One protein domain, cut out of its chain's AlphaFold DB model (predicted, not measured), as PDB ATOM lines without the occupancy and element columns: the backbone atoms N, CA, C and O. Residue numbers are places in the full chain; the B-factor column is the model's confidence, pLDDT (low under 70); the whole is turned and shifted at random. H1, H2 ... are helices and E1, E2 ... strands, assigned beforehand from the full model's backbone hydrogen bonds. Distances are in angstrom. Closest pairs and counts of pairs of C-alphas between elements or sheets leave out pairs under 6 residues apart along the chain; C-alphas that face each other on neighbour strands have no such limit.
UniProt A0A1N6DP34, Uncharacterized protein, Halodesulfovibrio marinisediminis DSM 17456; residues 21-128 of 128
ATOM      1  N   ILE A  21      44.970 -21.863  44.963       76.25
ATOM      2  CA  ILE A  21      43.571 -21.796  44.532       76.25
ATOM      3  C   ILE A  21      42.747 -21.222  45.693       76.25
ATOM      4  O   ILE A  21      42.778 -21.794  46.791       76.25
ATOM      5  N   PRO A  22      41.957 -20.150  45.480       82.00
ATOM      6  CA  PRO A  22      41.115 -19.585  46.524       82.00
ATOM      7  C   PRO A  22      40.207 -20.644  47.162       82.00
ATOM      8  O   PRO A  22      39.656 -21.530  46.497       82.00
ATOM      9  N   LYS A  23      40.043 -20.585  48.484       84.88
ATOM     10  CA  LYS A  23      39.162 -21.514  49.205       84.88
ATOM     11  C   LYS A  23      37.699 -21.229  48.863       84.88
ATOM     12  O   LYS A  23      37.322 -20.090  48.626       84.88
ATOM     13  N   ALA A  24      36.858 -22.262  48.878       86.19
ATOM     14  CA  ALA A  24      35.416 -22.099  48.706       86.19
ATOM     15  C   ALA A  24      34.803 -21.353  49.904       86.19
ATOM     16  O   ALA A  24      34.736 -21.888  51.015       86.19
ATOM     17  N   GLN A  25      34.348 -20.122  49.671       86.31
ATOM     18  CA  GLN A  25      33.928 -19.208  50.738       86.31
ATOM     19  C   GLN A  25      32.444 -19.385  51.102       86.31
ATOM     20  O   GLN A  25      32.080 -19.373  52.280       86.31
ATOM     21  N   THR A  26      31.582 -19.665  50.121       92.06
ATOM     22  CA  THR A  26      30.128 -19.752  50.327       92.06
ATOM     23  C   THR A  26      29.628 -21.201  50.451       92.06
ATOM     24  O   THR A  26      30.315 -22.148  50.048       92.06
ATOM     25  N   PRO A  27      28.414 -21.427  50.999       95.44
ATOM     26  CA  PRO A  27      27.780 -22.745  50.972       95.44
ATOM     27  C   PRO A  27      27.617 -23.303  49.556       95.44
ATOM     28  O   PRO A  27      27.757 -24.509  49.359       95.44
ATOM     29  N   LEU A  28      27.343 -22.435  48.580       95.12
ATOM     30  CA  LEU A  28      27.167 -22.806  47.181       95.12
ATOM     31  C   LEU A  28      28.492 -23.278  46.568       95.12
ATOM     32  O   LEU A  28      28.548 -24.372  46.010       95.12
ATOM     33  N   SER A  29      29.585 -22.546  46.793       95.19
ATOM     34  CA  SER A  29      30.928 -22.950  46.360       95.19
ATOM     35  C   SER A  29      31.371 -24.276  46.979       95.19
ATOM     36  O   SER A  29      31.969 -25.118  46.317       95.19
ATOM     37  N   ARG A  30      31.029 -24.527  48.249       96.00
ATOM     38  CA  ARG A  30      31.303 -25.825  48.896       96.00
ATOM     39  C   ARG A  30      30.473 -26.973  48.317       96.00
ATOM     40  O   ARG A  30      30.922 -28.116  48.345       96.00
ATOM     41  N   LYS A  31      29.266 -26.708  47.808       96.62
ATOM     42  CA  LYS A  31      28.496 -27.712  47.054       96.62
ATOM     43  C   LYS A  31      29.146 -27.988  45.698       96.62
ATOM     44  O   LYS A  31      29.226 -29.152  45.320       96.62
ATOM     45  N   ALA A  32      29.667 -26.961  45.021       96.94
ATOM     46  CA  ALA A  32      30.347 -27.084  43.725       96.94
ATOM     47  C   ALA A  32      31.555 -28.034  43.760       96.94
ATOM     48  O   ALA A  32      31.742 -28.808  42.832       96.94
ATOM     49  N   GLN A  33      32.270 -28.115  44.885       95.62
ATOM     50  CA  GLN A  33      33.338 -29.109  45.101       95.62
ATOM     51  C   GLN A  33      32.886 -30.575  44.999       95.62
ATOM     52  O   GLN A  33      33.717 -31.476  44.891       95.62
ATOM     53  N   LYS A  34      31.581 -30.843  45.104       96.69
ATOM     54  CA  LYS A  34      31.004 -32.192  45.023       96.69
ATOM     55  C   LYS A  34      30.540 -32.548  43.611       96.69
ATOM     56  O   LYS A  34      30.104 -33.684  43.410       96.69
ATOM     57  N   LEU A  35      30.598 -31.604  42.668       97.62
ATOM     58  CA  LEU A  35      30.285 -31.848  41.266       97.62
ATOM     59  C   LEU A  35      31.271 -32.845  40.655       97.62
ATOM     60  O   LEU A  35      32.386 -33.053  41.135       97.62
ATOM     61  N   ARG A  36      30.798 -33.523  39.617       98.12
ATOM     62  CA  ARG A  36      31.505 -34.575  38.894       98.12
ATOM     63  C   ARG A  36      31.049 -34.528  37.447       98.12
ATOM     64  O   ARG A  36      29.877 -34.257  37.188       98.12
ATOM     65  N   MET A  37      31.966 -34.846  36.542       98.12
ATOM     66  CA  MET A  37      31.649 -35.086  35.135       98.12
ATOM     67  C   MET A  37      30.562 -36.162  35.009       98.12
ATOM     68  O   MET A  37      30.542 -37.106  35.804       98.12
ATOM     69  N   GLY A  38      29.657 -36.012  34.041       97.38
ATOM     70  CA  GLY A  38      28.571 -36.969  33.793       97.38
ATOM     71  C   GLY A  38      27.380 -36.859  34.756       97.38
ATOM     72  O   GLY A  38      26.409 -37.600  34.643       97.38
ATOM     73  N   MET A  39      27.419 -35.966  35.752       97.75
ATOM     74  CA  MET A  39      26.281 -35.795  36.658       97.75
ATOM     75  C   MET A  39      25.097 -35.185  35.896       97.75
ATOM     76  O   MET A  39      25.273 -34.230  35.149       97.75
ATOM     77  N   SER A  40      23.879 -35.697  36.085       95.75
ATOM     78  CA  SER A  40      22.724 -35.180  35.342       95.75
ATOM     79  C   SER A  40      22.312 -33.778  35.800       95.75
ATOM     80  O   SER A  40      22.354 -33.461  36.997       95.75
ATOM     81  N   LYS A  41      21.799 -32.959  34.875       93.19
ATOM     82  CA  LYS A  41      21.209 -31.635  35.153       93.19
ATOM     83  C   LYS A  41      20.200 -31.669  36.300       93.19
ATOM     84  O   LYS A  41      20.240 -30.819  37.185       93.19
ATOM     85  N   ALA A  42      19.342 -32.687  36.348       93.50
ATOM     86  CA  ALA A  42      18.365 -32.851  37.426       93.50
ATOM     87  C   ALA A  42      19.019 -33.096  38.800       93.50
ATOM     88  O   ALA A  42      18.521 -32.614  39.820       93.50
ATOM     89  N   SER A  43      20.131 -33.836  38.854       96.06
ATOM     90  CA  SER A  43      20.903 -34.033  40.087       96.06
ATOM     91  C   SER A  43      21.545 -32.726  40.554       96.06
ATOM     92  O   SER A  43      21.448 -32.375  41.733       96.06
ATOM     93  N   VAL A  44      22.124 -31.960  39.624       96.44
ATOM     94  CA  VAL A  44      22.694 -30.638  39.915       96.44
ATOM     95  C   VAL A  44      21.608 -29.691  40.432       96.44
ATOM     96  O   VAL A  44      21.728 -29.174  41.538       96.44
ATOM     97  N   ILE A  45      20.482 -29.535  39.734       94.19
ATOM     98  CA  ILE A  45      19.380 -28.666  40.191       94.19
ATOM     99  C   ILE A  45      18.876 -29.080  41.582       94.19
ATOM    100  O   ILE A  45      18.597 -28.227  42.420       94.19
ATOM    101  N   ARG A  46      18.824 -30.378  41.894       95.75
ATOM    102  CA  ARG A  46      18.462 -30.855  43.239       95.75
ATOM    103  C   ARG A  46      19.481 -30.451  44.308       95.75
ATOM    104  O   ARG A  46      19.104 -30.179  45.444       95.75
ATOM    105  N   MET A  47      20.767 -30.428  43.963       95.94
ATOM    106  CA  MET A  47      21.850 -30.067  44.879       95.94
ATOM    107  C   MET A  47      21.912 -28.551  45.139       95.94
ATOM    108  O   MET A  47      22.107 -28.125  46.287       95.94
ATOM    109  N   PHE A  48      21.747 -27.739  44.094       94.88
ATOM    110  CA  PHE A  48      21.946 -26.284  44.144       94.88
ATOM    111  C   PHE A  48      20.642 -25.491  44.299       94.88
ATOM    112  O   PHE A  48      20.672 -24.387  44.834       94.88
ATOM    113  N   GLY A  49      19.498 -26.069  43.933       92.31
ATOM    114  CA  GLY A  49      18.218 -25.375  43.810       92.31
ATOM    115  C   GLY A  49      17.983 -24.862  42.387       92.31
ATOM    116  O   GLY A  49      18.729 -25.183  41.459       92.31
ATOM    117  N   LYS A  50      16.931 -24.052  42.210       88.50
ATOM    118  CA  LYS A  50      16.617 -23.433  40.915       88.50
ATOM    119  C   LYS A  50      17.792 -22.540  40.469       88.50
ATOM    120  O   LYS A  50      18.248 -21.743  41.288       88.50
ATOM    121  N   PRO A  51      18.282 -22.661  39.221       88.38
ATOM    122  CA  PRO A  51      19.307 -21.760  38.704       88.38
ATOM    123  C   PRO A  51      18.788 -20.321  38.646       88.38
ATOM    124  O   PRO A  51      17.604 -20.088  38.392       88.38
ATOM    125  N   THR A  52      19.683 -19.362  38.867       85.19
ATOM    126  CA  THR A  52      19.399 -17.924  38.737       85.19
ATOM    127  C   THR A  52      19.435 -17.482  37.281       85.19
ATOM    128  O   THR A  52      18.716 -16.560  36.905       85.19
ATOM    129  N   TRP A  53      20.249 -18.142  36.454       81.56
ATOM    130  CA  TRP A  53      20.405 -17.794  35.046       81.56
ATOM    131  C   TRP A  53      20.818 -18.995  34.187       81.56
ATOM    132  O   TRP A  53      21.214 -20.038  34.712       81.56
ATOM    133  N   ALA A  54      20.740 -18.834  32.862       81.81
ATOM    134  CA  ALA A  54      21.270 -19.785  31.893       81.81
ATOM    135  C   ALA A  54      21.900 -19.080  30.678       81.81
ATOM    136  O   ALA A  54      21.349 -18.095  30.181       81.81
ATOM    137  N   ILE A  55      23.023 -19.606  30.187       79.56
ATOM    138  CA  ILE A  55      23.607 -19.282  28.879       79.56
ATOM    139  C   ILE A  55      23.261 -20.425  27.932       79.56
ATOM    140  O   ILE A  55      23.514 -21.589  28.242       79.56
ATOM    141  N   ILE A  56      22.667 -20.091  26.791       79.31
ATOM    142  CA  ILE A  56      22.088 -21.072  25.878       79.31
ATOM    143  C   ILE A  56      22.511 -20.704  24.446       79.31
ATOM    144  O   ILE A  56      21.760 -20.030  23.744       79.31
ATOM    145  N   PRO A  57      23.720 -21.099  24.000       67.19
ATOM    146  CA  PRO A  57      24.304 -20.628  22.734       67.19
ATOM    147  C   PRO A  57      23.489 -20.953  21.468       67.19
ATOM    148  O   PRO A  57      23.755 -20.416  20.404       67.19
ATOM    149  N   GLY A  58      22.501 -21.850  21.539       64.38
ATOM    150  CA  GLY A  58      21.652 -22.199  20.394       64.38
ATOM    151  C   GLY A  58      20.249 -21.580  20.397       64.38
ATOM    152  O   GLY A  58      19.517 -21.797  19.433       64.38
ATOM    153  N   ASP A  59      19.845 -20.858  21.449       68.38
ATOM    154  CA  ASP A  59      18.455 -20.405  21.630       68.38
ATOM    155  C   ASP A  59      18.190 -19.082  20.903       68.38
ATOM    156  O   ASP A  59      18.072 -18.009  21.496       68.38
ATOM    157  N   LYS A  60      18.122 -19.170  19.574       60.16
ATOM    158  CA  LYS A  60      17.919 -18.012  18.696       60.16
ATOM    159  C   LYS A  60      16.513 -17.413  18.801       60.16
ATOM    160  O   LYS A  60      16.364 -16.222  18.531       60.16
ATOM    161  N   ASP A  61      15.525 -18.213  19.211       58.06
ATOM    162  CA  ASP A  61      14.100 -17.849  19.200       58.06
ATOM    163  C   ASP A  61      13.536 -17.536  20.601       58.06
ATOM    164  O   ASP A  61      12.505 -16.877  20.721       58.06
ATOM    165  N   GLY A  62      14.266 -17.871  21.668       54.72
ATOM    166  CA  GLY A  62      14.225 -17.160  22.944       54.72
ATOM    167  C   GLY A  62      13.191 -17.580  23.972       54.72
ATOM    168  O   GLY A  62      13.019 -16.842  24.946       54.72
ATOM    169  N   ASP A  63      12.584 -18.749  23.790       59.28
ATOM    170  CA  ASP A  63      11.666 -19.379  24.741       59.28
ATOM    171  C   ASP A  63      12.138 -20.795  25.136       59.28
ATOM    172  O   ASP A  63      11.322 -21.641  25.508       59.28
ATOM    173  N   TYR A  64      13.446 -21.088  25.060       61.16
ATOM    174  CA  TYR A  64      13.941 -22.421  25.400       61.16
ATOM    175  C   TYR A  64      13.634 -22.781  26.853       61.16
ATOM    176  O   TYR A  64      14.178 -22.206  27.805       61.16
ATOM    177  N   ASP A  65      12.779 -23.787  27.026       64.19
ATOM    178  CA  ASP A  65      12.549 -24.383  28.327       64.19
ATOM    179  C   ASP A  65      13.819 -25.135  28.737       64.19
ATOM    180  O   ASP A  65      14.104 -26.241  28.273       64.19
ATOM    181  N   ILE A  66      14.577 -24.535  29.658       60.88
ATOM    182  CA  ILE A  66      15.774 -25.121  30.271       60.88
ATOM    183  C   ILE A  66      15.523 -26.502  30.888       60.88
ATOM    184  O   ILE A  66      16.484 -27.181  31.254       60.88
ATOM    185  N   LEU A  67      14.270 -26.939  31.031       60.09
ATOM    186  CA  LEU A  67      13.896 -28.277  31.467       60.09
ATOM    187  C   LEU A  67      13.802 -29.290  30.312       60.09
ATOM    188  O   LEU A  67      14.029 -30.469  30.581       60.09
ATOM    189  N   MET A  68      13.565 -28.874  29.062       62.28
ATOM    190  CA  MET A  68      13.233 -29.772  27.939       62.28
ATOM    191  C   MET A  68      14.419 -30.371  27.167       62.28
ATOM    192  O   MET A  68      14.246 -31.417  26.557       62.28
ATOM    193  N   GLY A  69      15.627 -29.829  27.319       60.22
ATOM    194  CA  GLY A  69      16.894 -30.571  27.230       60.22
ATOM    195  C   GLY A  69      17.206 -31.343  25.936       60.22
ATOM    196  O   GLY A  69      16.994 -32.547  25.860       60.22
ATOM    197  N   ASP A  70      17.865 -30.666  25.001       71.19
ATOM    198  CA  ASP A  70      18.452 -31.195  23.761       71.19
ATOM    199  C   ASP A  70      19.641 -30.350  23.242       71.19
ATOM    200  O   ASP A  70      20.114 -30.546  22.122       71.19
ATOM    201  N   MET A  71      20.161 -29.417  24.049       77.38
ATOM    202  CA  MET A  71      21.222 -28.496  23.635       77.38
ATOM    203  C   MET A  71      22.278 -28.246  24.712       77.38
ATOM    204  O   MET A  71      22.001 -28.311  25.906       77.38
ATOM    205  N   VAL A  72      23.484 -27.875  24.277       86.69
ATOM    206  CA  VAL A  72      24.530 -27.395  25.188       86.69
ATOM    207  C   VAL A  72      24.035 -26.134  25.890       86.69
ATOM    208  O   VAL A  72      23.545 -25.205  25.243       86.69
ATOM    209  N   LEU A  73      24.186 -26.092  27.207       87.75
ATOM    210  CA  LEU A  73      23.811 -24.937  28.013       87.75
ATOM    211  C   LEU A  73      24.705 -24.821  29.242       87.75
ATOM    212  O   LEU A  73      25.278 -25.799  29.714       87.75
ATOM    213  N   GLU A  74      24.777 -23.626  29.807       90.56
ATOM    214  CA  GLU A  74      25.366 -23.389  31.118       90.56
ATOM    215  C   GLU A  74      24.296 -22.850  32.058       90.56
ATOM    216  O   GLU A  74      23.593 -21.899  31.722       90.56
ATOM    217  N   LEU A  75      24.172 -23.444  33.241       90.38
ATOM    218  CA  LEU A  75      23.336 -22.923  34.316       90.38
ATOM    219  C   LEU A  75      24.200 -22.176  35.320       90.38
ATOM    220  O   LEU A  75      25.283 -22.639  35.672       90.38
ATOM    221  N   GLN A  76      23.693 -21.054  35.822       91.19
ATOM    222  CA  GLN A  76      24.384 -20.248  36.822       91.19
ATOM    223  C   GLN A  76      23.509 -20.010  38.049       91.19
ATOM    224  O   GLN A  76      22.293 -19.818  37.946       91.19
ATOM    225  N   TRP A  77      24.145 -19.979  39.213       91.69
ATOM    226  CA  TRP A  77      23.531 -19.673  40.500       91.69
ATOM    227  C   TRP A  77      24.222 -18.461  41.117       91.69
ATOM    228  O   TRP A  77      25.450 -18.434  41.243       91.69
ATOM    229  N   ASP A  78      23.413 -17.482  41.519       89.44
ATOM    230  CA  ASP A  78      23.885 -16.317  42.260       89.44
ATOM    231  C   ASP A  78      24.580 -16.753  43.554       89.44
ATOM    232  O   ASP A  78      24.093 -17.603  44.306       89.44
ATOM    233  N   ASN A  79      25.750 -16.169  43.775       91.00
ATOM    234  CA  ASN A  79      26.648 -16.475  44.875       91.00
ATOM    235  C   ASN A  79      26.963 -15.222  45.714       91.00
ATOM    236  O   ASN A  79      27.994 -15.158  46.390       91.00
ATOM    237  N   GLY A  80      26.082 -14.216  45.675       87.44
ATOM    238  CA  GLY A  80      26.202 -12.974  46.431       87.44
ATOM    239  C   GLY A  80      27.334 -12.088  45.910       87.44
ATOM    240  O   GLY A  80      27.393 -11.751  44.733       87.44
ATOM    241  N   SER A  81      28.260 -11.696  46.789       87.31
ATOM    242  CA  SER A  81      29.456 -10.926  46.401       87.31
ATOM    243  C   SER A  81      30.541 -11.778  45.725       87.31
ATOM    244  O   SER A  81      31.608 -11.271  45.372       87.31
ATOM    245  N   CYS A  82      30.299 -13.076  45.549       88.44
ATOM    246  CA  CYS A  82      31.232 -13.990  44.912       88.44
ATOM    247  C   CYS A  82      30.881 -14.255  43.450       88.44
ATOM    248  O   CYS A  82      29.762 -14.010  43.004       88.44
ATOM    249  N   VAL A  83      31.860 -14.755  42.694       90.31
ATOM    250  CA  VAL A  83      31.639 -15.245  41.331       90.31
ATOM    251  C   VAL A  83      30.508 -16.286  41.374       90.31
ATOM    252  O   VAL A  83      30.498 -17.119  42.293       90.31
ATOM    253  N   PRO A  84      29.550 -16.242  40.427       91.38
ATOM    254  CA  PRO A  84      28.493 -17.241  40.337       91.38
ATOM    255  C   PRO A  84      29.059 -18.658  40.279       91.38
ATOM    256  O   PRO A  84      30.117 -18.891  39.698       91.38
ATOM    257  N   VAL A  85      28.331 -19.621  40.835       94.25
ATOM    258  CA  VAL A  85      28.603 -21.023  40.498       94.25
ATOM    259  C   VAL A  85      27.993 -21.269  39.129       94.25
ATOM    260  O   VAL A  85      26.793 -21.061  38.955       94.25
ATOM    261  N   ALA A  86      28.808 -21.692  38.171       94.00
ATOM    262  CA  ALA A  86      28.393 -21.965  36.800       94.00
ATOM    263  C   ALA A  86      28.628 -23.441  36.487       94.00
ATOM    264  O   ALA A  86      29.660 -23.985  36.867       94.00
ATOM    265  N   VAL A  87      27.684 -24.104  35.823       96.50
ATOM    266  CA  VAL A  87      27.788 -25.522  35.456       96.50
ATOM    267  C   VAL A  87      27.379 -25.688  34.004       96.50
ATOM    268  O   VAL A  87      26.252 -25.358  33.635       96.50
ATOM    269  N   SER A  88      28.289 -26.214  33.195       95.25
ATOM    270  CA  SER A  88      28.094 -26.452  31.769       95.25
ATOM    271  C   SER A  88      27.616 -27.885  31.534       95.25
ATOM    272  O   SER A  88      28.141 -28.830  32.135       95.25
ATOM    273  N   PHE A  89      26.641 -28.040  30.643       93.69
ATOM    274  CA  PHE A  89      26.015 -29.304  30.275       93.69
ATOM    275  C   PHE A  89      26.116 -29.546  28.771       93.69
ATOM    276  O   PHE A  89      26.027 -28.602  27.983       93.69
ATOM    277  N   ASP A  90      26.277 -30.804  28.378       92.56
ATOM    278  CA  ASP A  90      26.176 -31.230  26.981       92.56
ATOM    279  C   ASP A  90      24.718 -31.426  26.523       92.56
ATOM    280  O   ASP A  90      23.762 -31.160  27.256       92.56
ATOM    281  N   ILE A  91      24.543 -31.899  25.284       90.06
ATOM    282  CA  ILE A  91      23.226 -32.175  24.690       90.06
ATOM    283  C   ILE A  91      22.485 -33.328  25.391       90.06
ATOM    284  O   ILE A  91      21.263 -33.410  25.297       90.06
ATOM    285  N   GLN A  92      23.198 -34.199  26.114       91.69
ATOM    286  CA  GLN A  92      22.643 -35.264  26.953       91.69
ATOM    287  C   GLN A  92      22.237 -34.756  28.345       91.69
ATOM    288  O   GLN A  92      21.697 -35.518  29.149       91.69
ATOM    289  N   MET A  93      22.428 -33.462  28.625       92.19
ATOM    290  CA  MET A  93      22.164 -32.827  29.916       92.19
ATOM    291  C   MET A  93      23.049 -33.377  31.040       92.19
ATOM    292  O   MET A  93      22.620 -33.446  32.202       92.19
ATOM    293  N   GLU A  94      24.287 -33.732  30.712       95.50
ATOM    294  CA  GLU A  94      25.303 -34.195  31.651       95.50
ATOM    295  C   GLU A  94      26.391 -33.138  31.862       95.50
ATOM    296  O   GLU A  94      26.730 -32.371  30.963       95.50
ATOM    297  N   VAL A  95      26.926 -33.059  33.085       97.19
ATOM    298  CA  VAL A  95      27.966 -32.082  33.442       97.19
ATOM    299  C   VAL A  95      29.239 -32.327  32.635       97.19
ATOM    300  O   VAL A  95      29.844 -33.399  32.739       97.19
ATOM    301  N   ILE A  96      29.694 -31.281  31.943       97.00
ATOM    302  CA  ILE A  96      30.963 -31.247  31.199       97.00
ATOM    303  C   ILE A  96      31.993 -30.254  31.762       97.00
ATOM    304  O   ILE A  96      33.148 -30.255  31.342       97.00
ATOM    305  N   GLY A  97      31.599 -29.412  32.718       97.25
ATOM    306  CA  GLY A  97      32.487 -28.450  33.371       97.25
ATOM    307  C   GLY A  97      31.748 -27.580  34.382       97.25
ATOM    308  O   GLY A  97      30.516 -27.542  34.389       97.25
ATOM    309  N   TRP A  98      32.489 -26.911  35.268       97.50
ATOM    310  CA  TRP A  98      31.921 -25.943  36.207       97.50
ATOM    311  C   TRP A  98      32.958 -24.945  36.739       97.50
ATOM    312  O   TRP A  98      34.145 -25.259  36.835       97.50
ATOM    313  N   ASP A  99      32.478 -23.769  37.146       94.88
ATOM    314  CA  ASP A  99      33.174 -22.838  38.036       94.88
ATOM    315  C   ASP A  99      32.574 -22.956  39.444       94.88
ATOM    316  O   ASP A  99      31.357 -22.941  39.640       94.88
ATOM    317  N   GLU A 100      33.437 -23.083  40.447       95.75
ATOM    318  CA  GLU A 100      33.036 -23.217  41.845       95.75
ATOM    319  C   GLU A 100      32.731 -21.880  42.538       95.75
ATOM    320  O   GLU A 100      32.378 -21.866  43.721       95.75
ATOM    321  N   GLY A 101      32.890 -20.745  41.859       93.25
ATOM    322  CA  GLY A 101      32.552 -19.433  42.402       93.25
ATOM    323  C   GLY A 101      33.406 -19.051  43.616       93.25
ATOM    324  O   GLY A 101      32.910 -18.480  44.584       93.25
ATOM    325  N   ARG A 102      34.685 -19.453  43.632       92.56
ATOM    326  CA  ARG A 102      35.572 -19.337  44.814       92.56
ATOM    327  C   ARG A 102      36.068 -17.918  45.085       92.56
ATOM    328  O   ARG A 102      36.475 -17.606  46.206       92.56
ATOM    329  N   LEU A 103      36.078 -17.080  44.055       90.25
ATOM    330  CA  LEU A 103      36.560 -15.711  44.131       90.25
ATOM    331  C   LEU A 103      35.427 -14.791  44.593       90.25
ATOM    332  O   LEU A 103      34.350 -14.807  44.004       90.25
ATOM    333  N   CYS A 104      35.681 -13.982  45.620       88.12
ATOM    334  CA  CYS A 104      34.748 -12.958  46.082       88.12
ATOM    335  C   CYS A 104      35.328 -11.576  45.827       88.12
ATOM    336  O   CYS A 104      36.518 -11.363  46.052       88.12
ATOM    337  N   LEU A 105      34.494 -10.676  45.313       82.62
ATOM    338  CA  LEU A 105      34.871  -9.318  44.942       82.62
ATOM    339  C   LEU A 105      34.045  -8.319  45.761       82.62
ATOM    340  O   LEU A 105      32.929  -8.609  46.185       82.62
ATOM    341  N   ASP A 106      34.569  -7.106  45.934       78.44
ATOM    342  CA  ASP A 106      33.879  -6.031  46.667       78.44
ATOM    343  C   ASP A 106      32.601  -5.540  45.965       78.44
ATOM    344  O   ASP A 106      31.802  -4.796  46.535       78.44
ATOM    345  N   LYS A 107      32.403  -5.935  44.704       69.19
ATOM    346  CA  LYS A 107      31.217  -5.640  43.900       69.19
ATOM    347  C   LYS A 107      30.681  -6.936  43.294       69.19
ATOM    348  O   LYS A 107      31.491  -7.799  42.949       69.19
ATOM    349  N   PRO A 108      29.351  -7.068  43.122       63.59
ATOM    350  CA  PRO A 108      28.773  -8.234  42.469       63.59
ATOM    351  C   PRO A 108      29.398  -8.410  41.086       63.59
ATOM    352  O   PRO A 108      29.444  -7.471  40.286       63.59
ATOM    353  N   VAL A 109      29.920  -9.610  40.835       64.25
ATOM    354  CA  VAL A 109      30.671  -9.921  39.607       64.25
ATOM    355  C   VAL A 109      29.738  -9.982  38.401       64.25
ATOM    356  O   VAL A 109      30.125  -9.666  37.278       64.25
ATOM    357  N   PHE A 110      28.488 -10.361  38.642       67.69
ATOM    358  CA  PHE A 110      27.466 -10.507  37.630       67.69
ATOM    359  C   PHE A 110      26.098 -10.258  38.261       67.69
ATOM    360  O   PHE A 110      25.825 -10.758  39.348       67.69
ATOM    361  N   ASN A 111      25.254  -9.485  37.579       65.69
ATOM    362  CA  ASN A 111      23.863  -9.289  37.965       65.69
ATOM    363  C   ASN A 111      22.992  -9.651  36.750       65.69
ATOM    364  O   ASN A 111      22.934  -8.858  35.802       65.69
ATOM    365  N   PRO A 112      22.424 -10.869  36.696       63.78
ATOM    366  CA  PRO A 112      21.593 -11.265  35.571       63.78
ATOM    367  C   PRO A 112      20.326 -10.391  35.498       63.78
ATOM    368  O   PRO A 112      19.821  -9.967  36.534       63.78
ATOM    369  N   PRO A 113      19.799 -10.115  34.292       64.12
ATOM    370  CA  PRO A 113      18.489  -9.486  34.120       64.12
ATOM    371  C   PRO A 113      17.359 -10.260  34.823       64.12
ATOM    372  O   PRO A 113      17.422 -11.482  34.933       64.12
ATOM    373  N   ASP A 114      16.283  -9.572  35.206       57.41
ATOM    374  CA  ASP A 114      15.131 -10.193  35.887       57.41
ATOM    375  C   ASP A 114      14.317 -11.147  34.984       57.41
ATOM    376  O   ASP A 114      13.580 -12.007  35.468       57.41
ATOM    377  N   GLU A 115      14.456 -11.024  33.657       57.16
ATOM    378  CA  GLU A 115      13.661 -11.764  32.674       57.16
ATOM    379  C   GLU A 115      14.471 -12.791  31.868       57.16
ATOM    380  O   GLU A 115      15.562 -12.532  31.354       57.16
ATOM    381  N   TRP A 116      13.878 -13.977  31.706       58.72
ATOM    382  CA  TRP A 116      14.485 -15.164  31.099       58.72
ATOM    383  C   TRP A 116      14.194 -15.327  29.595       58.72
ATOM    384  O   TRP A 116      14.058 -16.448  29.124       58.72
ATOM    385  N   LYS A 117      14.075 -14.238  28.827       62.09
ATOM    386  CA  LYS A 117      13.692 -14.304  27.400       62.09
ATOM    387  C   LYS A 117      14.800 -13.791  26.493       62.09
ATOM    388  O   LYS A 117      15.253 -12.663  26.686       62.09
ATOM    389  N   CYS A 118      15.250 -14.564  25.501       65.25
ATOM    390  CA  CYS A 118      16.304 -14.088  24.581       65.25
ATOM    391  C   CYS A 118      15.819 -12.989  23.627       65.25
ATOM    392  O   CYS A 118      16.639 -12.268  23.060       65.25
ATOM    393  N   SER A 119      14.501 -12.801  23.523       63.69
ATOM    394  CA  SER A 119      13.882 -11.632  22.891       63.69
ATOM    395  C   SER A 119      14.140 -10.324  23.654       63.69
ATOM    396  O   SER A 119      14.041  -9.246  23.068       63.69
ATOM    397  N   ALA A 120      14.535 -10.382  24.934       65.06
ATOM    398  CA  ALA A 120      14.963  -9.207  25.682       65.06
ATOM    399  C   ALA A 120      16.345  -8.717  25.183       65.06
ATOM    400  O   ALA A 120      17.318  -9.484  25.207       65.06
ATOM    401  N   PRO A 121      16.504  -7.430  24.804       68.06
ATOM    402  CA  PRO A 121      17.772  -6.895  24.286       68.06
ATOM    403  C   PRO A 121      18.970  -7.082  25.227       68.06
ATOM    404  O   PRO A 121      20.102  -7.258  24.783       68.06
ATOM    405  N   THR A 122      18.724  -7.077  26.539       64.50
ATOM    406  CA  THR A 122      19.740  -7.290  27.580       64.50
ATOM    407  C   THR A 122      20.303  -8.715  27.582       64.50
ATOM    408  O   THR A 122      21.429  -8.924  28.045       64.50
ATOM    409  N   ARG A 123      19.562  -9.682  27.025       66.69
ATOM    410  CA  ARG A 123      19.907 -11.108  26.972       66.69
ATOM    411  C   ARG A 123      20.354 -11.584  25.590       66.69
ATOM    412  O   ARG A 123      21.128 -12.531  25.533       66.69
ATOM    413  N   ALA A 124      19.981 -10.903  24.505       65.94
ATOM    414  CA  ALA A 124      20.296 -11.303  23.125       65.94
ATOM    415  C   ALA A 124      21.790 -11.587  22.844       65.94
ATOM    416  O   ALA A 124      22.116 -12.272  21.884       65.94
ATOM    417  N   LYS A 125      22.724 -11.077  23.658       67.31
ATOM    418  CA  LYS A 125      24.165 -11.383  23.560       67.31
ATOM    419  C   LYS A 125      24.580 -12.749  24.133       67.31
ATOM    420  O   LYS A 125      25.692 -13.180  23.860       67.31
ATOM    421  N   TYR A 126      23.723 -13.401  24.916       64.62
ATOM    422  CA  TYR A 126      23.984 -14.669  25.615       64.62
ATOM    423  C   TYR A 126      23.223 -15.868  25.023       64.62
ATOM    424  O   TYR A 126      23.293 -16.963  25.578       64.62
ATOM    425  N   CYS A 127      22.493 -15.651  23.926       62.12
ATOM    426  CA  CYS A 127      21.724 -16.682  23.221       62.12
ATOM    427  C   CYS A 127      22.148 -16.853  21.750       62.12
ATOM    428  O   CYS A 127      21.370 -17.328  20.928       62.12
ATOM    429  N   LYS A 128      23.350 -16.375  21.401       56.53
ATOM    430  CA  LYS A 128      23.906 -16.440  20.042       56.53
ATOM    431  C   LYS A 128      24.826 -17.628  19.854       56.53
ATOM    432  O   LYS A 128      25.563 -17.920  20.824       56.53
TER     433      LYS A 128
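What this domain is: This is residues 21 to 128 of the 128 residues of an uncharacterized protein of Halodesulfovibrio marinisediminis DSM 17456 (UniProt A0A1N6DP34). Little here is regular: a small four-stranded sheet, E1 to E4, has two short helices on one face, H2 over E3 and H1 beside the strands, and a long tail with no named element, residues 100 to 128, runs along its outside. The printed part has 108 residues, 32 of them in H1, H2, E1, E2, E3 and E4, in chain order: mixed class. The sheet E1 E2 E3 E4 is a meander, each strand the antiparallel neighbour of the one before. It is compact: radius of gyration of the C-alphas 13.7 A, spans 39 by 32 by 20 A.

Where its parts are: Find C-alpha 27 at (27.780, -22.745, 50.972), where H1, residues 27 to 32, begins. Then come H2, 41 to 48, 10.5 A; E1, 53 to 55; E2, 73 to 77, 13.6 A; E3, 85 to 89, 13.4 A; and E4, 95 to 99, ending at (33.174, -22.838, 38.036).

How they stand to each other: Within hydrogen-bond range are N 55 and O 74, 2.8 A, in hairpin E1 and E2; N 87 and O 75, 2.8 A, in hairpin E2 and E3; N 99 and O 86, 2.8 A, in hairpin E3 and E4. H2 is on the sheet over E3, height 9.7 A. H1 is on the same face; hairpin H1 and H2 only just touch, with 3 pairs of C-alphas within 8 A, the closest Leu 28 and Phe 48, 7.0 A. In both helices every O i to N i+4 pair is within range.

The domain as a whole: The farthest C-alphas, Lys 23 and Asp 61, are 39.3 A apart. The printed part has no cut; link E1 to E2 is long, 17 residues. The pLDDT is under 70 at residues 57 to 69 and 107 to 128.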